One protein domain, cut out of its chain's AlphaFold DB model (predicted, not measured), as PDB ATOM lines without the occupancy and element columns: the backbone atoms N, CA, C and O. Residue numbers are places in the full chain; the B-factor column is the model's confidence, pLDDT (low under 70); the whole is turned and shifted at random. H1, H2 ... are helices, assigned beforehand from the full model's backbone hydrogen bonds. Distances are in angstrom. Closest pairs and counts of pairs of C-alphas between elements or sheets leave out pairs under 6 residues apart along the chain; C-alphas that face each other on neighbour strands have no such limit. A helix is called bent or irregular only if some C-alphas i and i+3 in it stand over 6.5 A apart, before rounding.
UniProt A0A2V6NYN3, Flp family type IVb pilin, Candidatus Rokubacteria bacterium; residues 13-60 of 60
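AT A GLANCE: This is residues 13 to 60 of the 60 residues of the protein "Flp family type IVb pilin" of Candidatus Rokubacteria bacterium (UniProt A0A2V6NYN3). Two helices, H1 and then H2, follow each other end to end as a wide, open V, with a five-residue link at the corner and no packing along their lengths. The printed part has 48 residues with two named helices and no named strand, and its class is all helix. It is extended, a rod with a radius of gyration of the C-alphas of 18.8 A and spans of 62 by 23 by 8 A.

IN THESE COORDINATES: Begin at Lys 13; find C-alpha 17 at (44.161, 74.906, 80.397), where H1, residues 17 to 36, starts and runs 26.0 A. H1 is neither bent nor irregular, but only just: C-alphas 33 and 36 are 6.3 A apart. H2, residues 42 to 58, runs 24.5 A to C-alpha 58 at (57.157, 84.136, 29.527).

HOW THE PARTS SIT: H1 and H2 only just touch, only at the corner by their tight link, with 3 pairs of C-alphas within 8 A. Look at Val 35 and Arg 43, whose C-alphas are the closest, 7.4 A apart. The helices run the same way at a steep tilt of 47 degrees. In H1 and H2, every O i to N i+4 pair is within hydrogen-bond range.

THE WHOLE: The C-alphas of Lys 13 and Ala 60, the two farthest apart, are 62.1 A from each other. The printed part has no cut. Mean pLDDT of the printed part is 87.0; residues 13 to 17, 19 and 60 are under 70.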
ATOM      1  N   LYS A  13      42.653  64.363  84.429       56.50
ATOM      2  CA  LYS A  13      42.056  64.633  83.096       56.50
ATOM      3  C   LYS A  13      41.918  66.109  82.726       56.50
ATOM      4  O   LYS A  13      41.040  66.483  81.950       56.50
ATOM      5  N   GLY A  14      42.797  66.939  83.257       57.03
ATOM      6  CA  GLY A  14      42.950  68.318  82.821       57.03
ATOM      7  C   GLY A  14      44.402  68.710  82.968       57.03
ATOM      8  O   GLY A  14      44.747  69.375  83.930       57.03
ATOM      9  N   GLU A  15      45.249  68.259  82.047       56.00
ATOM     10  CA  GLU A  15      46.508  68.952  81.775       56.00
ATOM     11  C   GLU A  15      46.156  70.436  81.566       56.00
ATOM     12  O   GLU A  15      45.234  70.756  80.803       56.00
ATOM     13  N   ASP A  16      46.744  71.302  82.395       64.56
ATOM     14  CA  ASP A  16      46.179  72.601  82.754       64.56
ATOM     15  C   ASP A  16      45.816  73.419  81.505       64.56
ATOM     16  O   ASP A  16      46.632  73.622  80.609       64.56
ATOM     17  N   LEU A  17      44.598  73.970  81.452       65.19
ATOM     18  CA  LEU A  17      44.161  74.906  80.397       65.19
ATOM     19  C   LEU A  17      45.168  76.051  80.165       65.19
ATOM     20  O   LEU A  17      45.224  76.633  79.083       65.19
ATOM     21  N   ILE A  18      45.961  76.363  81.190       74.44
ATOM     22  CA  ILE A  18      47.060  77.325  81.162       74.44
ATOM     23  C   ILE A  18      48.207  76.854  80.258       74.44
ATOM     24  O   ILE A  18      48.753  77.672  79.526       74.44
ATOM     25  N   GLU A  19      48.557  75.570  80.256       68.19
ATOM     26  CA  GLU A  19      49.657  75.020  79.457       68.19
ATOM     27  C   GLU A  19      49.303  74.994  77.963       68.19
ATOM     28  O   GLU A  19      50.044  75.532  77.134       68.19
ATOM     29  N   TYR A  20      48.102  74.520  77.616       77.44
ATOM     30  CA  TYR A  20      47.581  74.632  76.247       77.44
ATOM     31  C   TYR A  20      47.372  76.092  75.815       77.44
ATOM     32  O   TYR A  20      47.632  76.444  74.662       77.44
ATOM     33  N   GLY A  21      46.939  76.961  76.733       82.56
ATOM     34  CA  GLY A  21      46.789  78.395  76.485       82.56
ATOM     35  C   GLY A  21      48.122  79.093  76.210       82.56
ATOM     36  O   GLY A  21      48.215  79.910  75.293       82.56
ATOM     37  N   LEU A  22      49.174  78.734  76.949       85.75
ATOM     38  CA  LEU A  22      50.526  79.250  76.753       85.75
ATOM     39  C   LEU A  22      51.107  78.787  75.414       85.75
ATOM     40  O   LEU A  22      51.704  79.590  74.695       85.75
ATOM     41  N   LEU A  23      50.889  77.524  75.040       87.38
ATOM     42  CA  LEU A  23      51.336  76.992  73.754       87.38
ATOM     43  C   LEU A  23      50.619  77.685  72.587       87.38
ATOM     44  O   LEU A  23      51.265  78.099  71.623       87.38
ATOM     45  N   ALA A  24      49.306  77.902  72.695       91.94
ATOM     46  CA  ALA A  24      48.543  78.659  71.705       91.94
ATOM     47  C   ALA A  24      49.020  80.118  71.595       91.94
ATOM     48  O   ALA A  24      49.191  80.627  70.486       91.94
ATOM     49  N   ALA A  25      49.288  80.777  72.728       93.19
ATOM     50  CA  ALA A  25      49.832  82.131  72.755       93.19
ATOM     51  C   ALA A  25      51.219  82.197  72.101       93.19
ATOM     52  O   ALA A  25      51.457  83.067  71.266       93.19
ATOM     53  N   PHE A  26      52.103  81.243  72.398       93.25
ATOM     54  CA  PHE A  26      53.423  81.151  71.777       93.25
ATOM     55  C   PHE A  26      53.330  80.991  70.253       93.25
ATOM     56  O   PHE A  26      53.962  81.749  69.515       93.25
ATOM     57  N   VAL A  27      52.494  80.067  69.768       95.62
ATOM     58  CA  VAL A  27      52.277  79.864  68.325       95.62
ATOM     59  C   VAL A  27      51.720  81.131  67.670       95.62
ATOM     60  O   VAL A  27      52.204  81.537  66.612       95.62
ATOM     61  N   ALA A  28      50.753  81.799  68.306       95.31
ATOM     62  CA  ALA A  28      50.189  83.050  67.806       95.31
ATOM     63  C   ALA A  28      51.233  84.180  67.755       95.31
ATOM     64  O   ALA A  28      51.283  84.931  66.777       95.31
ATOM     65  N   THR A  29      52.101  84.288  68.765       94.88
ATOM     66  CA  THR A  29      53.199  85.262  68.791       94.88
ATOM     67  C   THR A  29      54.206  85.000  67.677       94.88
ATOM     68  O   THR A  29      54.556  85.936  66.961       94.88
ATOM     69  N   VAL A  30      54.632  83.748  67.478       93.31
ATOM     70  CA  VAL A  30      55.557  83.385  66.391       93.31
ATOM     71  C   VAL A  30      54.934  83.709  65.035       93.31
ATOM     72  O   VAL A  30      55.546  84.427  64.251       93.31
ATOM     73  N   ALA A  31      53.695  83.276  64.785       92.00
ATOM     74  CA  ALA A  31      52.991  83.565  63.536       92.00
ATOM     75  C   ALA A  31      52.856  85.075  63.285       92.00
ATOM     76  O   ALA A  31      53.064  85.551  62.165       92.00
ATOM     77  N   THR A  32      52.566  85.844  64.336       93.50
ATOM     78  CA  THR A  32      52.488  87.302  64.238       93.50
ATOM     79  C   THR A  32      53.847  87.901  63.886       93.50
ATOM     80  O   THR A  32      53.933  88.695  62.954       93.50
ATOM     81  N   ALA A  33      54.913  87.496  64.573       91.31
ATOM     82  CA  ALA A  33      56.251  88.036  64.366       91.31
ATOM     83  C   ALA A  33      56.847  87.664  63.003       91.31
ATOM     84  O   ALA A  33      57.545  88.482  62.416       91.31
ATOM     85  N   THR A  34      56.589  86.459  62.485       85.94
ATOM     86  CA  THR A  34      57.225  85.980  61.247       85.94
ATOM     87  C   THR A  34      56.383  86.196  59.997       85.94
ATOM     88  O   THR A  34      56.951  86.358  58.924       85.94
ATOM     89  N   VAL A  35      55.049  86.162  60.105       85.88
ATOM     90  CA  VAL A  35      54.149  86.193  58.936       85.88
ATOM     91  C   VAL A  35      53.333  87.479  58.864       85.88
ATOM     92  O   VAL A  35      53.174  88.025  57.776       85.88
ATOM     93  N   ILE A  36      52.793  87.958  59.990       89.00
ATOM     94  CA  ILE A  36      51.879  89.115  59.986       89.00
ATOM     95  C   ILE A  36      52.660  90.430  59.977       89.00
ATOM     96  O   ILE A  36      52.469  91.253  59.086       89.00
ATOM     97  N   ALA A  37      53.531  90.630  60.966       91.94
ATOM     98  CA  ALA A  37      54.398  91.801  61.046       91.94
ATOM     99  C   ALA A  37      55.496  91.766  59.973       91.94
ATOM    100  O   ALA A  37      55.965  92.821  59.558       91.94
ATOM    101  N   ASP A  38      55.886  90.556  59.551       88.94
ATOM    102  CA  ASP A  38      56.862  90.265  58.493       88.94
ATOM    103  C   ASP A  38      58.067  91.235  58.455       88.94
ATOM    104  O   ASP A  38      58.376  91.812  57.408       88.94
ATOM    105  N   PRO A  39      58.788  91.442  59.578       86.56
ATOM    106  CA  PRO A  39      59.914  92.374  59.625       86.56
ATOM    107  C   PRO A  39      61.075  91.926  58.725       86.56
ATOM    108  O   PRO A  39      61.931  92.729  58.367       86.56
ATOM    109  N   LEU A  40      61.109  90.641  58.359       86.06
ATOM    110  CA  LEU A  40      62.115  90.047  57.484       86.06
ATOM    111  C   LEU A  40      61.720  90.105  55.997       86.06
ATOM    112  O   LEU A  40      62.539  89.781  55.139       86.06
ATOM    113  N   GLY A  41      60.489  90.514  55.675       90.44
ATOM    114  CA  GLY A  41      59.999  90.631  54.301       90.44
ATOM    115  C   GLY A  41      59.864  89.296  53.559       90.44
ATOM    116  O   GLY A  41      59.991  89.265  52.331       90.44
ATOM    117  N   LEU A  42      59.606  88.198  54.274       87.69
ATOM    118  CA  LEU A  42      59.419  86.847  53.738       87.69
ATOM    119  C   LEU A  42      58.332  86.806  52.665       87.69
ATOM    120  O   LEU A  42      58.538  86.213  51.604       87.69
ATOM    121  N   ARG A  43      57.197  87.479  52.889       87.19
ATOM    122  CA  ARG A  43      56.105  87.518  51.907       87.19
ATOM    123  C   ARG A  43      56.574  88.157  50.605       87.19
ATOM    124  O   ARG A  43      56.336  87.626  49.521       87.19
ATOM    125  N   THR A  44      57.259  89.290  50.711       90.75
ATOM    126  CA  THR A  44      57.795  90.021  49.559       90.75
ATOM    127  C   THR A  44      58.845  89.195  48.822       90.75
ATOM    128  O   THR A  44      58.818  89.130  47.593       90.75
ATOM    129  N   ALA A  45      59.733  88.512  49.548       93.69
ATOM    130  CA  ALA A  45      60.749  87.644  48.964       93.69
ATOM    131  C   ALA A  45      60.128  86.501  48.142       93.69
ATOM    132  O   ALA A  45      60.508  86.310  46.985       93.69
ATOM    133  N   VAL A  46      59.129  85.801  48.691       93.62
ATOM    134  CA  VAL A  46      58.430  84.703  48.000       93.62
ATOM    135  C   VAL A  46      57.700  85.205  46.753       93.62
ATOM    136  O   VAL A  46      57.843  84.628  45.675       93.62
ATOM    137  N   VAL A  47      56.966  86.318  46.862       95.38
ATOM    138  CA  VAL A  47      56.261  86.919  45.717       95.38
ATOM    139  C   VAL A  47      57.242  87.324  44.617       95.38
ATOM    140  O   VAL A  47      56.982  87.090  43.436       95.38
ATOM    141  N   ASN A  48      58.379  87.912  44.983       96.75
ATOM    142  CA  ASN A  48      59.392  88.327  44.020       96.75
ATOM    143  C   ASN A  48      60.070  87.133  43.342       96.75
ATOM    144  O   ASN A  48      60.309  87.184  42.138       96.75
ATOM    145  N   ALA A  49      60.351  86.059  44.081       97.06
ATOM    146  CA  ALA A  49      60.882  84.825  43.510       97.06
ATOM    147  C   ALA A  49      59.909  84.225  42.482       97.06
ATOM    148  O   ALA A  49      60.308  83.950  41.353       97.06
ATOM    149  N   TYR A  50      58.620  84.127  42.831       97.00
ATOM    150  CA  TYR A  50      57.583  83.650  41.914       97.00
ATOM    151  C   TYR A  50      57.494  84.506  40.645       97.00
ATOM    152  O   TYR A  50      57.530  83.976  39.536       97.00
ATOM    153  N   LYS A  51      57.444  85.837  40.794       97.62
ATOM    154  CA  LYS A  51      57.402  86.763  39.652       97.62
ATOM    155  C   LYS A  51      58.595  86.573  38.720       97.62
ATOM    156  O   LYS A  51      58.403  86.473  37.517       97.62
ATOM    157  N   ARG A  52      59.807  86.442  39.268       96.62
ATOM    158  CA  ARG A  52      61.018  86.190  38.470       96.62
ATOM    159  C   ARG A  52      60.930  84.889  37.673       96.62
ATOM    160  O   ARG A  52      61.347  84.873  36.521       96.62
ATOM    161  N   CYS A  53      60.385  83.823  38.258       96.88
ATOM    162  CA  CYS A  53      60.161  82.565  37.544       96.88
ATOM    163  C   CYS A  53      59.160  82.729  36.394       96.88
ATOM    164  O   CYS A  53      59.435  82.278  35.285       96.88
ATOM    165  N   VAL A  54      58.029  83.395  36.638       97.12
ATOM    166  CA  VAL A  54      57.008  83.641  35.606       97.12
ATOM    167  C   VAL A  54      57.560  84.515  34.481       97.12
ATOM    168  O   VAL A  54      57.388  84.190  33.310       97.12
ATOM    169  N   ASP A  55      58.275  85.586  34.819       97.50
ATOM    170  CA  ASP A  55      58.891  86.479  33.836       97.50
ATOM    171  C   ASP A  55      59.936  85.757  32.981       97.50
ATOM    172  O   ASP A  55      60.044  86.030  31.788       97.50
ATOM    173  N   ALA A  56      60.712  84.848  33.576       96.75
ATOM    174  CA  ALA A  56      61.672  84.031  32.842       96.75
ATOM    175  C   ALA A  56      60.972  83.054  31.888       96.75
ATOM    176  O   ALA A  56      61.396  82.924  30.744       96.75
ATOM    177  N   LEU A  57      59.886  82.412  32.335       95.81
ATOM    178  CA  LEU A  57      59.113  81.480  31.514       95.81
ATOM    179  C   LEU A  57      58.416  82.182  30.341       95.81
ATOM    180  O   LEU A  57      58.429  81.668  29.234       95.81
ATOM    181  N   ASN A  58      57.851  83.369  30.567       95.31
ATOM    182  CA  ASN A  58      57.157  84.136  29.527       95.31
ATOM    183  C   ASN A  58      58.104  84.773  28.495       95.31
ATOM    184  O   ASN A  58      57.639  85.290  27.482       95.31
ATOM    185  N   LYS A  59      59.413  84.810  28.777       87.12
ATOM    186  CA  LYS A  59      60.452  85.314  27.866       87.12
ATOM    187  C   LYS A  59      61.144  84.208  27.061       87.12
ATOM    188  O   LYS A  59      61.961  84.550  26.207       87.12
ATOM    189  N   ALA A  60      60.877  82.939  27.375       61.66
ATOM    190  CA  ALA A  60      61.353  81.776  26.627       61.66
ATOM    191  C   ALA A  60      60.449  81.506  25.416       61.66
ATOM    192  O   ALA A  60      60.997  81.052  24.388       61.66
TER     193      ALA A  60